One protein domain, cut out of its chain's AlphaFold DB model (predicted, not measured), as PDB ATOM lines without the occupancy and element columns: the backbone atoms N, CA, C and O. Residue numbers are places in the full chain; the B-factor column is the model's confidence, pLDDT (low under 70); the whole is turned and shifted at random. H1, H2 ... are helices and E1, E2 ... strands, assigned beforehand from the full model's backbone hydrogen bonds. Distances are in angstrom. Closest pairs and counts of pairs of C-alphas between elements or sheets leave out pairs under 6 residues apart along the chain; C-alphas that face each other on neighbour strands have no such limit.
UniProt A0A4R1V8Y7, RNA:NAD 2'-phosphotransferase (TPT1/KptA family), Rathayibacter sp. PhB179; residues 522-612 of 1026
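AT A GLANCE: This is residues 522 to 612 of the 1026 residues of the protein "RNA:NAD 2'-phosphotransferase (TPT1/KptA family)" of Rathayibacter sp. PhB179 (UniProt A0A4R1V8Y7). Picture a strongly twisted sheet of five strands with one long helix, H1, over one face at its E6 and E5 side; H1 runs on past the sheet, and E4 folds back beside its far part before leading into E5. The small helix H2 only grazes the sheet, near the end of E5. The printed part has 91 residues with six named strands and two named helices, in the order E1, E2, E3, H1, E4, E5, H2, E6. The sheet runs E1, E2, E3, E6, E5, all antiparallel, and the class is mixed, helices and strands. The whole is only just compact, close to loose, with a radius of gyration of the C-alphas of 14.6 A and spans of 43 by 36 by 23 A.

IN THESE COORDINATES: Find C-alpha 523 at (11.814, -24.050, 27.992); there E1 begins, residues 523 to 528. E2 follows at residues 534 to 538, then E3 at residues 546 to 554, 24.2 A long. H1 begins at C-alpha 555, (32.626, -37.931, 36.395), and runs 28.6 A to residue 574. Next come E4, residues 581 to 583, E5, residues 586 to 590, and H2, residues 592 to 595. E6, residues 604 to 610, covers 19.6 A and ends at C-alpha 610, (24.617, -20.543, 37.876).

HOW THE PARTS SIT: Start with the edge strand E1: E1, E2 and E3 form a meander, each strand the antiparallel neighbour of the one before, and E1 and E2, like E2 and E3, are a hairpin. Look for N 525 and O 536, 2.8 A apart, between E1 and E2, and for N 550 and O 535, 2.8 A, between E2 and E3. E6 is the antiparallel neighbour of E3, with N 551 and O 607 at 2.9 A. E5, the other edge strand, is antiparallel to E6, with N 608 and O 588 at 2.9 A. H1 is on one face of this sheet, two layers in all, at a height over the sheet of 11.6 A. It lies over E6 and E5 and runs along the strands, at 14 degrees to E5 on the local plane. The closest C-alphas of H1 and E6 are those of Glu 555 and Gln 604, 5.6 A apart. E4 pairs with no named strand; its closest C-alpha to H1 is that of Val 583, 6.3 A from that of Ala 569. E4 runs on into E5 at 12 degrees. In H1 every O i to N i+4 pair is within hydrogen-bond range; H2 is too short for such a pair. H1 and H2 are apart.

THE WHOLE: The two C-alphas farthest apart, those of Asp 576 and Ser 598, are 43.4 A apart. The printed part has no cut, and no link is long. Look for pLDDT under 70 at residues 528 to 533, 540 to 545 and 592 to 599; the mean of the printed part is 81.6.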
ATOM      1  N   LEU A 522       9.145 -24.754  31.972       78.81
ATOM      2  CA  LEU A 522      10.412 -24.195  31.537       78.81
ATOM      3  C   LEU A 522      10.749 -24.662  30.121       78.81
ATOM      4  O   LEU A 522      10.496 -25.798  29.709       78.81
ATOM      5  N   LYS A 523      11.318 -23.755  29.333       77.31
ATOM      6  CA  LYS A 523      11.814 -24.050  27.992       77.31
ATOM      7  C   LYS A 523      13.274 -24.462  28.090       77.31
ATOM      8  O   LYS A 523      14.095 -23.666  28.537       77.31
ATOM      9  N   ARG A 524      13.620 -25.652  27.596       78.75
ATOM     10  CA  ARG A 524      15.021 -26.020  27.368       78.75
ATOM     11  C   ARG A 524      15.592 -25.184  26.227       78.75
ATOM     12  O   ARG A 524      14.984 -25.041  25.168       78.75
ATOM     13  N   VAL A 525      16.743 -24.578  26.475       77.81
ATOM     14  CA  VAL A 525      17.476 -23.753  25.521       77.81
ATOM     15  C   VAL A 525      18.887 -24.304  25.440       77.81
ATOM     16  O   VAL A 525      19.660 -24.165  26.387       77.81
ATOM     17  N   ALA A 526      19.226 -24.920  24.310       78.56
ATOM     18  CA  ALA A 526      20.596 -25.328  24.036       78.56
ATOM     19  C   ALA A 526      21.507 -24.091  24.029       78.56
ATOM     20  O   ALA A 526      21.219 -23.105  23.346       78.56
ATOM     21  N   LEU A 527      22.597 -24.137  24.796       73.44
ATOM     22  CA  LEU A 527      23.582 -23.050  24.865       73.44
ATOM     23  C   LEU A 527      24.825 -23.317  23.999       73.44
ATOM     24  O   LEU A 527      25.761 -22.524  24.001       73.44
ATOM     25  N   GLY A 528      24.819 -24.409  23.230       62.78
ATOM     26  CA  GLY A 528      25.928 -24.832  22.376       62.78
ATOM     27  C   GLY A 528      26.689 -26.036  22.941       62.78
ATOM     28  O   GLY A 528      26.240 -26.690  23.875       62.78
ATOM     29  N   GLY A 529      27.836 -26.352  22.335       56.81
ATOM     30  CA  GLY A 529      28.650 -27.533  22.651       56.81
ATOM     31  C   GLY A 529      28.598 -28.606  21.558       56.81
ATOM     32  O   GLY A 529      27.605 -28.754  20.850       56.81
ATOM     33  N   ARG A 530      29.692 -29.365  21.393       49.53
ATOM     34  CA  ARG A 530      29.837 -30.379  20.322       49.53
ATOM     35  C   ARG A 530      28.929 -31.608  20.493       49.53
ATOM     36  O   ARG A 530      28.862 -32.425  19.583       49.53
ATOM     37  N   SER A 531      28.265 -31.739  21.639       47.84
ATOM     38  CA  SER A 531      27.536 -32.940  22.061       47.84
ATOM     39  C   SER A 531      26.118 -32.667  22.580       47.84
ATOM     40  O   SER A 531      25.538 -33.553  23.190       47.84
ATOM     41  N   GLY A 532      25.558 -31.459  22.401       55.19
ATOM     42  CA  GLY A 532      24.175 -31.140  22.814       55.19
ATOM     43  C   GLY A 532      23.902 -31.166  24.331       55.19
ATOM     44  O   GLY A 532      22.846 -30.730  24.770       55.19
ATOM     45  N   GLY A 533      24.865 -31.607  25.145       66.31
ATOM     46  CA  GLY A 533      24.710 -31.818  26.586       66.31
ATOM     47  C   GLY A 533      24.755 -30.563  27.462       66.31
ATOM     48  O   GLY A 533      24.790 -30.717  28.679       66.31
ATOM     49  N   VAL A 534      24.787 -29.349  26.889       81.44
ATOM     50  CA  VAL A 534      24.740 -28.077  27.637       81.44
ATOM     51  C   VAL A 534      23.449 -27.332  27.312       81.44
ATOM     52  O   VAL A 534      23.260 -26.816  26.206       81.44
ATOM     53  N   ALA A 535      22.571 -27.221  28.301       83.88
ATOM     54  CA  ALA A 535      21.293 -26.544  28.155       83.88
ATOM     55  C   ALA A 535      20.988 -25.663  29.363       83.88
ATOM     56  O   ALA A 535      21.356 -25.971  30.490       83.88
ATOM     57  N   SER A 536      20.269 -24.574  29.133       85.94
ATOM     58  CA  SER A 536      19.628 -23.805  30.194       85.94
ATOM     59  C   SER A 536      18.122 -24.018  30.157       85.94
ATOM     60  O   SER A 536      17.564 -24.419  29.135       85.94
ATOM     61  N   LEU A 537      17.465 -23.752  31.277       80.94
ATOM     62  CA  LEU A 537      16.015 -23.745  31.385       80.94
ATOM     63  C   LEU A 537      15.541 -22.305  31.528       80.94
ATOM     64  O   LEU A 537      16.048 -21.575  32.378       80.94
ATOM     65  N   MET A 538      14.602 -21.915  30.669       76.19
ATOM     66  CA  MET A 538      14.096 -20.556  30.538       76.19
ATOM     67  C   MET A 538      12.615 -20.481  30.923       76.19
ATOM     68  O   MET A 538      11.769 -21.129  30.307       76.19
ATOM     69  N   ASP A 539      12.320 -19.642  31.904       76.12
ATOM     70  CA  ASP A 539      11.002 -19.161  32.287       76.12
ATOM     71  C   ASP A 539      10.600 -17.981  31.384       76.12
ATOM     72  O   ASP A 539      11.228 -16.921  31.386       76.12
ATOM     73  N   SER A 540       9.551 -18.161  30.581       69.06
ATOM     74  CA  SER A 540       9.119 -17.156  29.600       69.06
ATOM     75  C   SER A 540       8.506 -15.898  30.232       69.06
ATOM     76  O   SER A 540       8.298 -14.909  29.514       69.06
ATOM     77  N   ASP A 541       8.195 -15.936  31.532       61.44
ATOM     78  CA  ASP A 541       7.597 -14.826  32.276       61.44
ATOM     79  C   ASP A 541       8.604 -13.784  32.759       61.44
ATOM     80  O   ASP A 541       8.203 -12.666  33.085       61.44
ATOM     81  N   ARG A 542       9.902 -14.105  32.771       62.28
ATOM     82  CA  ARG A 542      10.945 -13.200  33.271       62.28
ATOM     83  C   ARG A 542      11.712 -12.545  32.125       62.28
ATOM     84  O   ARG A 542      11.799 -13.086  31.026       62.28
ATOM     85  N   ALA A 543      12.300 -11.380  32.395       53.53
ATOM     86  CA  ALA A 543      13.031 -10.601  31.391       53.53
ATOM     87  C   ALA A 543      14.221 -11.362  30.773       53.53
ATOM     88  O   ALA A 543      14.480 -11.215  29.582       53.53
ATOM     89  N   ASP A 544      14.910 -12.187  31.562       60.19
ATOM     90  CA  ASP A 544      16.019 -13.036  31.105       60.19
ATOM     91  C   ASP A 544      15.681 -14.543  31.161       60.19
ATOM     92  O   ASP A 544      16.212 -15.348  30.399       60.19
ATOM     93  N   GLY A 545      14.716 -14.927  32.004       64.06
ATOM     94  CA  GLY A 545      14.089 -16.253  32.041       64.06
ATOM     95  C   GLY A 545      14.974 -17.404  32.506       64.06
ATOM     96  O   GLY A 545      14.465 -18.388  33.030       64.06
ATOM     97  N   ARG A 546      16.290 -17.326  32.331       75.56
ATOM     98  CA  ARG A 546      17.206 -18.436  32.573       75.56
ATOM     99  C   ARG A 546      17.641 -18.515  34.027       75.56
ATOM    100  O   ARG A 546      17.923 -17.510  34.666       75.56
ATOM    101  N   ILE A 547      17.689 -19.745  34.529       76.69
ATOM    102  CA  ILE A 547      17.893 -20.019  35.957       76.69
ATOM    103  C   ILE A 547      19.230 -20.739  36.176       76.69
ATOM    104  O   ILE A 547      20.121 -20.247  36.866       76.69
ATOM    105  N   PHE A 548      19.394 -21.889  35.520       87.94
ATOM    106  CA  PHE A 548      20.581 -22.736  35.611       87.94
ATOM    107  C   PHE A 548      21.152 -23.040  34.230       87.94
ATOM    108  O   PHE A 548      20.450 -22.956  33.218       87.94
ATOM    109  N   VAL A 549      22.414 -23.455  34.207       88.94
ATOM    110  CA  VAL A 549      23.026 -24.181  33.093       88.94
ATOM    111  C   VAL A 549      23.269 -25.615  33.545       88.94
ATOM    112  O   VAL A 549      23.971 -25.850  34.524       88.94
ATOM    113  N   PHE A 550      22.698 -26.567  32.822       88.25
ATOM    114  CA  PHE A 550      22.880 -27.998  33.011       88.25
ATOM    115  C   PHE A 550      23.884 -28.499  31.984       88.25
ATOM    116  O   PHE A 550      23.686 -28.302  30.783       88.25
ATOM    117  N   LYS A 551      24.954 -29.137  32.455       88.56
ATOM    118  CA  LYS A 551      25.990 -29.732  31.613       88.56
ATOM    119  C   LYS A 551      26.162 -31.207  31.972       88.56
ATOM    120  O   LYS A 551      26.602 -31.520  33.075       88.56
ATOM    121  N   ILE A 552      25.841 -32.102  31.039       87.38
ATOM    122  CA  ILE A 552      26.095 -33.543  31.185       87.38
ATOM    123  C   ILE A 552      27.589 -33.798  30.960       87.38
ATOM    124  O   ILE A 552      28.147 -33.394  29.936       87.38
ATOM    125  N   MET A 553      28.248 -34.443  31.922       86.94
ATOM    126  CA  MET A 553      29.695 -34.681  31.918       86.94
ATOM    127  C   MET A 553      30.014 -36.075  32.445       86.94
ATOM    128  O   MET A 553      29.336 -36.575  33.334       86.94
ATOM    129  N   ASN A 554      31.102 -36.675  31.962       88.88
ATOM    130  CA  ASN A 554      31.685 -37.834  32.642       88.88
ATOM    131  C   ASN A 554      32.250 -37.393  34.002       88.88
ATOM    132  O   ASN A 554      32.833 -36.307  34.084       88.88
ATOM    133  N   GLU A 555      32.173 -38.243  35.023       87.62
ATOM    134  CA  GLU A 555      32.626 -37.931  36.395       87.62
ATOM    135  C   GLU A 555      34.053 -37.357  36.444       87.62
ATOM    136  O   GLU A 555      34.283 -36.279  36.983       87.62
ATOM    137  N   ILE A 556      35.001 -37.987  35.744       88.19
ATOM    138  CA  ILE A 556      36.406 -37.536  35.684       88.19
ATOM    139  C   ILE A 556      36.545 -36.132  35.058       88.19
ATOM    140  O   ILE A 556      37.472 -35.379  35.376       88.19
ATOM    141  N   ALA A 557      35.684 -35.785  34.097       87.75
ATOM    142  CA  ALA A 557      35.689 -34.458  33.482       87.75
ATOM    143  C   ALA A 557      35.074 -33.417  34.425       87.75
ATOM    144  O   ALA A 557      35.609 -32.313  34.525       87.75
ATOM    145  N   HIS A 558      34.010 -33.793  35.140       89.81
ATOM    146  CA  HIS A 558      33.372 -32.969  36.159       89.81
ATOM    147  C   HIS A 558      34.332 -32.631  37.307       89.81
ATOM    148  O   HIS A 558      34.532 -31.452  37.585       89.81
ATOM    149  N   GLU A 559      34.998 -33.627  37.900       89.06
ATOM    150  CA  GLU A 559      35.977 -33.413  38.978       89.06
ATOM    151  C   GLU A 559      37.095 -32.463  38.543       89.06
ATOM    152  O   GLU A 559      37.445 -31.516  39.244       89.06
ATOM    153  N   ARG A 560      37.636 -32.674  37.337       88.81
ATOM    154  CA  ARG A 560      38.709 -31.829  36.805       88.81
ATOM    155  C   ARG A 560      38.262 -30.385  36.608       88.81
ATOM    156  O   ARG A 560      39.032 -29.475  36.906       88.81
ATOM    157  N   ASP A 561      37.068 -30.189  36.060       90.31
ATOM    158  CA  ASP A 561      36.497 -28.862  35.855       90.31
ATOM    159  C   ASP A 561      36.229 -28.160  37.193       90.31
ATOM    160  O   ASP A 561      36.631 -27.007  37.349       90.31
ATOM    161  N   ALA A 562      35.664 -28.868  38.176       88.94
ATOM    162  CA  ALA A 562      35.404 -28.344  39.515       88.94
ATOM    163  C   ALA A 562      36.701 -27.912  40.219       88.94
ATOM    164  O   ALA A 562      36.833 -26.751  40.602       88.94
ATOM    165  N   THR A 563      37.710 -28.791  40.284       90.00
ATOM    166  CA  THR A 563      39.007 -28.471  40.910       90.00
ATOM    167  C   THR A 563      39.712 -27.299  40.223       90.00
ATOM    168  O   THR A 563      40.362 -26.486  40.875       90.00
ATOM    169  N   ARG A 564      39.637 -27.197  38.892       90.00
ATOM    170  CA  ARG A 564      40.259 -26.079  38.164       90.00
ATOM    171  C   ARG A 564      39.498 -24.774  38.337       90.00
ATOM    172  O   ARG A 564      40.140 -23.733  38.407       90.00
ATOM    173  N   THR A 565      38.173 -24.839  38.401       91.69
ATOM    174  CA  THR A 565      37.309 -23.686  38.669       91.69
ATOM    175  C   THR A 565      37.638 -23.083  40.026       91.69
ATOM    176  O   THR A 565      37.946 -21.898  40.090       91.69
ATOM    177  N   GLU A 566      37.668 -23.902  41.080       91.38
ATOM    178  CA  GLU A 566      38.015 -23.473  42.440       91.38
ATOM    179  C   GLU A 566      39.415 -22.844  42.487       91.38
ATOM    180  O   GLU A 566      39.583 -21.697  42.893       91.38
ATOM    181  N   ARG A 567      40.423 -23.540  41.946       92.75
ATOM    182  CA  ARG A 567      41.803 -23.030  41.916       92.75
ATOM    183  C   ARG A 567      41.949 -21.725  41.139       92.75
ATOM    184  O   ARG A 567      42.758 -20.886  41.526       92.75
ATOM    185  N   LEU A 568      41.223 -21.570  40.030       93.81
ATOM    186  CA  LEU A 568      41.266 -20.349  39.233       93.81
ATOM    187  C   LEU A 568      40.543 -19.195  39.937       93.81
ATOM    188  O   LEU A 568      41.042 -18.076  39.882       93.81
ATOM    189  N   ALA A 569      39.416 -19.453  40.607       93.31
ATOM    190  CA  ALA A 569      38.717 -18.448  41.406       93.31
ATOM    191  C   ALA A 569      39.635 -17.886  42.506       93.31
ATOM    192  O   ALA A 569      39.869 -16.677  42.541       93.31
ATOM    193  N   ASP A 570      40.269 -18.765  43.289       94.25
ATOM    194  CA  ASP A 570      41.261 -18.389  44.306       94.25
ATOM    195  C   ASP A 570      42.437 -17.602  43.713       94.25
ATOM    196  O   ASP A 570      42.998 -16.706  44.344       94.25
ATOM    197  N   TRP A 571      42.881 -17.977  42.510       95.00
ATOM    198  CA  TRP A 571      44.012 -17.334  41.847       95.00
ATOM    199  C   TRP A 571      43.678 -15.924  41.354       95.00
ATOM    200  O   TRP A 571      44.492 -15.017  41.523       95.00
ATOM    201  N   ILE A 572      42.482 -15.728  40.791       95.19
ATOM    202  CA  ILE A 572      41.964 -14.416  40.374       95.19
ATOM    203  C   ILE A 572      41.876 -13.473  41.578       95.19
ATOM    204  O   ILE A 572      42.299 -12.321  41.475       95.19
ATOM    205  N   GLU A 573      41.389 -13.973  42.717       94.69
ATOM    206  CA  GLU A 573      41.314 -13.202  43.960       94.69
ATOM    207  C   GLU A 573      42.709 -12.846  44.489       94.69
ATOM    208  O   GLU A 573      42.983 -11.684  44.777       94.69
ATOM    209  N   LYS A 574      43.636 -13.813  44.526       94.88
ATOM    210  CA  LYS A 574      45.035 -13.573  44.932       94.88
ATOM    211  C   LYS A 574      45.757 -12.558  44.047       94.88
ATOM    212  O   LYS A 574      46.640 -11.859  44.536       94.88
ATOM    213  N   CYS A 575      45.417 -12.503  42.762       94.31
ATOM    214  CA  CYS A 575      45.980 -11.545  41.813       94.31
ATOM    215  C   CYS A 575      45.293 -10.168  41.849       94.31
ATOM    216  O   CYS A 575      45.728  -9.287  41.114       94.31
ATOM    217  N   ASP A 576      44.237  -9.990  42.651       95.50
ATOM    218  CA  ASP A 576      43.423  -8.766  42.734       95.50
ATOM    219  C   ASP A 576      42.842  -8.313  41.379       95.50
ATOM    220  O   ASP A 576      42.803  -7.135  41.031       95.50
ATOM    221  N   VAL A 577      42.382  -9.278  40.575       95.62
ATOM    222  CA  VAL A 577      41.775  -9.021  39.251       95.62
ATOM    223  C   VAL A 577      40.317  -9.462  39.160       95.62
ATOM    224  O   VAL A 577      39.744  -9.569  38.073       95.62
ATOM    225  N   SER A 578      39.677  -9.664  40.312       93.62
ATOM    226  CA  SER A 578      38.266 -10.044  40.415       93.62
ATOM    227  C   SER A 578      37.312  -9.015  39.805       93.62
ATOM    228  O   SER A 578      36.211  -9.383  39.421       93.62
ATOM    229  N   ASN A 579      37.695  -7.745  39.658       92.75
ATOM    230  CA  ASN A 579      36.838  -6.760  38.984       92.75
ATOM    231  C   ASN A 579      36.747  -6.999  37.469       92.75
ATOM    232  O   ASN A 579      35.713  -6.732  36.863       92.75
ATOM    233  N   ASP A 580      37.803  -7.537  36.859       94.00
ATOM    234  CA  ASP A 580      37.886  -7.728  35.411       94.00
ATOM    235  C   ASP A 580      37.607  -9.162  34.971       94.00
ATOM    236  O   ASP A 580      37.126  -9.373  33.851       94.00
ATOM    237  N   PHE A 581      37.873 -10.137  35.844       96.88
ATOM    238  CA  PHE A 581      37.847 -11.556  35.507       96.88
ATOM    239  C   PHE A 581      37.040 -12.395  36.502       96.88
ATOM    240  O   PHE A 581      36.913 -12.068  37.684       96.88
ATOM    241  N   ALA A 582      36.443 -13.476  36.006       94.69
ATOM    242  CA  ALA A 582      35.706 -14.456  36.802       94.69
ATOM    243  C   ALA A 582      35.736 -15.844  36.142       94.69
ATOM    244  O   ALA A 582      36.177 -16.009  35.005       94.69
ATOM    245  N   VAL A 583      35.207 -16.846  36.836       92.81
ATOM    246  CA  VAL A 583      34.991 -18.200  36.314       92.81
ATOM    247  C   VAL A 583      33.572 -18.660  36.654       92.81
ATOM    248  O   VAL A 583      32.998 -18.212  37.645       92.81
ATOM    249  N   THR A 584      32.958 -19.510  35.826       88.56
ATOM    250  CA  THR A 584      31.647 -20.093  36.161       88.56
ATOM    251  C   THR A 584      31.743 -21.107  37.284       88.56
ATOM    252  O   THR A 584      32.530 -22.042  37.187       88.56
ATOM    253  N   GLU A 585      30.847 -20.997  38.255       81.94
ATOM    254  CA  GLU A 585      30.760 -21.898  39.402       81.94
ATOM    255  C   GLU A 585      29.740 -23.021  39.167       81.94
ATOM    256  O   GLU A 585      28.648 -22.801  38.625       81.94
ATOM    257  N   THR A 586      30.088 -24.229  39.616       88.19
ATOM    258  CA  THR A 586      29.112 -25.307  39.813       88.19
ATOM    259  C   THR A 586      28.432 -25.085  41.157       88.19
ATOM    260  O   THR A 586      29.114 -25.006  42.173       88.19
ATOM    261  N   VAL A 587      27.102 -24.986  41.159       88.94
ATOM    262  CA  VAL A 587      26.304 -24.797  42.382       88.94
ATOM    263  C   VAL A 587      25.891 -26.123  43.016       88.94
ATOM    264  O   VAL A 587      25.768 -26.204  44.231       88.94
ATOM    265  N   THR A 588      25.669 -27.160  42.203       90.62
ATOM    266  CA  THR A 588      25.354 -28.523  42.655       90.62
ATOM    267  C   THR A 588      25.545 -29.524  41.504       90.62
ATOM    268  O   THR A 588      25.764 -29.129  40.351       90.62
ATOM    269  N   THR A 589      25.447 -30.816  41.800       90.06
ATOM    270  CA  THR A 589      25.562 -31.911  40.834       90.06
ATOM    271  C   THR A 589      24.407 -32.883  41.038       90.06
ATOM    272  O   THR A 589      24.118 -33.263  42.165       90.06
ATOM    273  N   LEU A 590      23.752 -33.300  39.951       88.25
ATOM    274  CA  LEU A 590      22.699 -34.319  39.990       88.25
ATOM    275  C   LEU A 590      23.215 -35.635  39.408       88.25
ATOM    276  O   LEU A 590      23.841 -35.643  38.342       88.25
ATOM    277  N   ASP A 591      22.904 -36.747  40.070       81.00
ATOM    278  CA  ASP A 591      23.118 -38.083  39.514       81.00
ATOM    279  C   ASP A 591      22.039 -38.455  38.472       81.00
ATOM    280  O   ASP A 591      20.999 -37.796  38.341       81.00
ATOM    281  N   ALA A 592      22.285 -39.528  37.712       69.88
ATOM    282  CA  ALA A 592      21.378 -39.998  36.661       69.88
ATOM    283  C   ALA A 592      19.972 -40.345  37.194       69.88
ATOM    284  O   ALA A 592      18.958 -40.050  36.551       69.88
ATOM    285  N   THR A 593      19.899 -40.932  38.390       68.12
ATOM    286  CA  THR A 593      18.655 -41.363  39.047       68.12
ATOM    287  C   THR A 593      17.770 -40.170  39.407       68.12
ATOM    288  O   THR A 593      16.552 -40.187  39.207       68.12
ATOM    289  N   THR A 594      18.400 -39.115  39.909       66.06
ATOM    290  CA  THR A 594      17.795 -37.898  40.442       66.06
ATOM    291  C   THR A 594      17.416 -36.936  39.322       66.06
ATOM    292  O   THR A 594      16.354 -36.314  39.385       66.06
ATOM    293  N   ALA A 595      18.217 -36.873  38.255       61.66
ATOM    294  CA  ALA A 595      17.883 -36.117  37.053       61.66
ATOM    295  C   ALA A 595      16.697 -36.730  36.279       61.66
ATOM    296  O   ALA A 595      16.007 -36.005  35.566       61.66
ATOM    297  N   ARG A 596      16.442 -38.050  36.402       64.00
ATOM    298  CA  ARG A 596      15.448 -38.802  35.594       64.00
ATOM    299  C   ARG A 596      15.585 -38.556  34.084       64.00
ATOM    300  O   ARG A 596      14.616 -38.660  33.333       64.00
ATOM    301  N   MET A 597      16.789 -38.221  33.634       64.19
ATOM    302  CA  MET A 597      17.082 -37.949  32.234       64.19
ATOM    303  C   MET A 597      17.559 -39.238  31.573       64.19
ATOM    304  O   MET A 597      18.599 -39.774  31.942       64.19
ATOM    305  N   SER A 598      16.846 -39.707  30.548       59.22
ATOM    306  CA  SER A 598      17.279 -40.860  29.745       59.22
ATOM    307  C   SER A 598      18.589 -40.612  28.984       59.22
ATOM    308  O   SER A 598      19.190 -41.556  28.489       59.22
ATOM    309  N   GLU A 599      19.007 -39.348  28.859       67.31
ATOM    310  CA  GLU A 599      20.237 -38.911  28.182       67.31
ATOM    311  C   GLU A 599      21.505 -39.111  29.037       67.31
ATOM    312  O   GLU A 599      22.608 -39.040  28.501       67.31
ATOM    313  N   VAL A 600      21.372 -39.340  30.351       72.06
ATOM    314  CA  VAL A 600      22.515 -39.482  31.268       72.06
ATOM    315  C   VAL A 600      22.894 -40.958  31.373       72.06
ATOM    316  O   VAL A 600      22.143 -41.764  31.920       72.06
ATOM    317  N   ALA A 601      24.057 -41.314  30.827       77.38
ATOM    318  CA  ALA A 601      24.584 -42.676  30.874       77.38
ATOM    319  C   ALA A 601      25.253 -42.999  32.225       77.38
ATOM    320  O   ALA A 601      25.575 -42.114  33.016       77.38
ATOM    321  N   GLU A 602      25.506 -44.285  32.474       77.88
ATOM    322  CA  GLU A 602      26.284 -44.737  33.634       77.88
ATOM    323  C   GLU A 602      27.698 -44.111  33.627       77.88
ATOM    324  O   GLU A 602      28.362 -44.068  32.588       77.88
ATOM    325  N   GLY A 603      28.149 -43.587  34.774       80.56
ATOM    326  CA  GLY A 603      29.409 -42.836  34.908       80.56
ATOM    327  C   GLY A 603      29.344 -41.369  34.450       80.56
ATOM    328  O   GLY A 603      30.388 -40.716  34.299       80.56
ATOM    329  N   GLN A 604      28.137 -40.846  34.197       86.31
ATOM    330  CA  GLN A 604      27.887 -39.434  33.913       86.31
ATOM    331  C   GLN A 604      27.103 -38.750  35.033       86.31
ATOM    332  O   GLN A 604      26.255 -39.345  35.694       86.31
ATOM    333  N   VAL A 605      27.358 -37.454  35.179       88.81
ATOM    334  CA  VAL A 605      26.680 -36.559  36.117       88.81
ATOM    335  C   VAL A 605      26.170 -35.318  35.395       88.81
ATOM    336  O   VAL A 605      26.707 -34.915  34.355       88.81
ATOM    337  N   VAL A 606      25.148 -34.678  35.958       90.00
ATOM    338  CA  VAL A 606      24.662 -33.375  35.495       90.00
ATOM    339  C   VAL A 606      25.251 -32.289  36.391       90.00
ATOM    340  O   VAL A 606      24.792 -32.075  37.510       90.00
ATOM    341  N   SER A 607      26.267 -31.585  35.891       90.75
ATOM    342  CA  SER A 607      26.816 -30.386  36.533       90.75
ATOM    343  C   SER A 607      25.812 -29.245  36.387       90.75
ATOM    344  O   SER A 607      25.478 -28.846  35.266       90.75
ATOM    345  N   VAL A 608      25.326 -28.721  37.512       91.56
ATOM    346  CA  VAL A 608      24.402 -27.586  37.556       91.56
ATOM    347  C   VAL A 608      25.191 -26.332  37.899       91.56
ATOM    348  O   VAL A 608      25.850 -26.252  38.934       91.56
ATOM    349  N   ARG A 609      25.130 -25.329  37.027       89.94
ATOM    350  CA  ARG A 609      25.860 -24.063  37.164       89.94
ATOM    351  C   ARG A 609      24.904 -22.890  37.226       89.94
ATOM    352  O   ARG A 609      23.812 -22.928  36.650       89.94
ATOM    353  N   ARG A 610      25.345 -21.815  37.875       85.88
ATOM    354  CA  ARG A 610      24.617 -20.543  37.876       85.88
ATOM    355  C   ARG A 610      24.584 -19.976  36.455       85.88
ATOM    356  O   ARG A 610      25.619 -19.909  35.789       85.88
ATOM    357  N   TYR A 611      23.407 -19.566  35.988       85.50
ATOM    358  CA  TYR A 611      23.322 -18.809  34.744       85.50
ATOM    359  C   TYR A 611      23.963 -17.423  34.928       85.50
ATOM    360  O   TYR A 611      23.772 -16.780  35.961       85.50
ATOM    361  N   ARG A 612      24.767 -16.982  33.953       83.06
ATOM    362  CA  ARG A 612      25.461 -15.684  33.963       83.06
ATOM    363  C   ARG A 612      25.036 -14.880  32.739       83.06
ATOM    364  O   ARG A 612      25.022 -15.404  31.622       83.06
TER     365      ARG A 612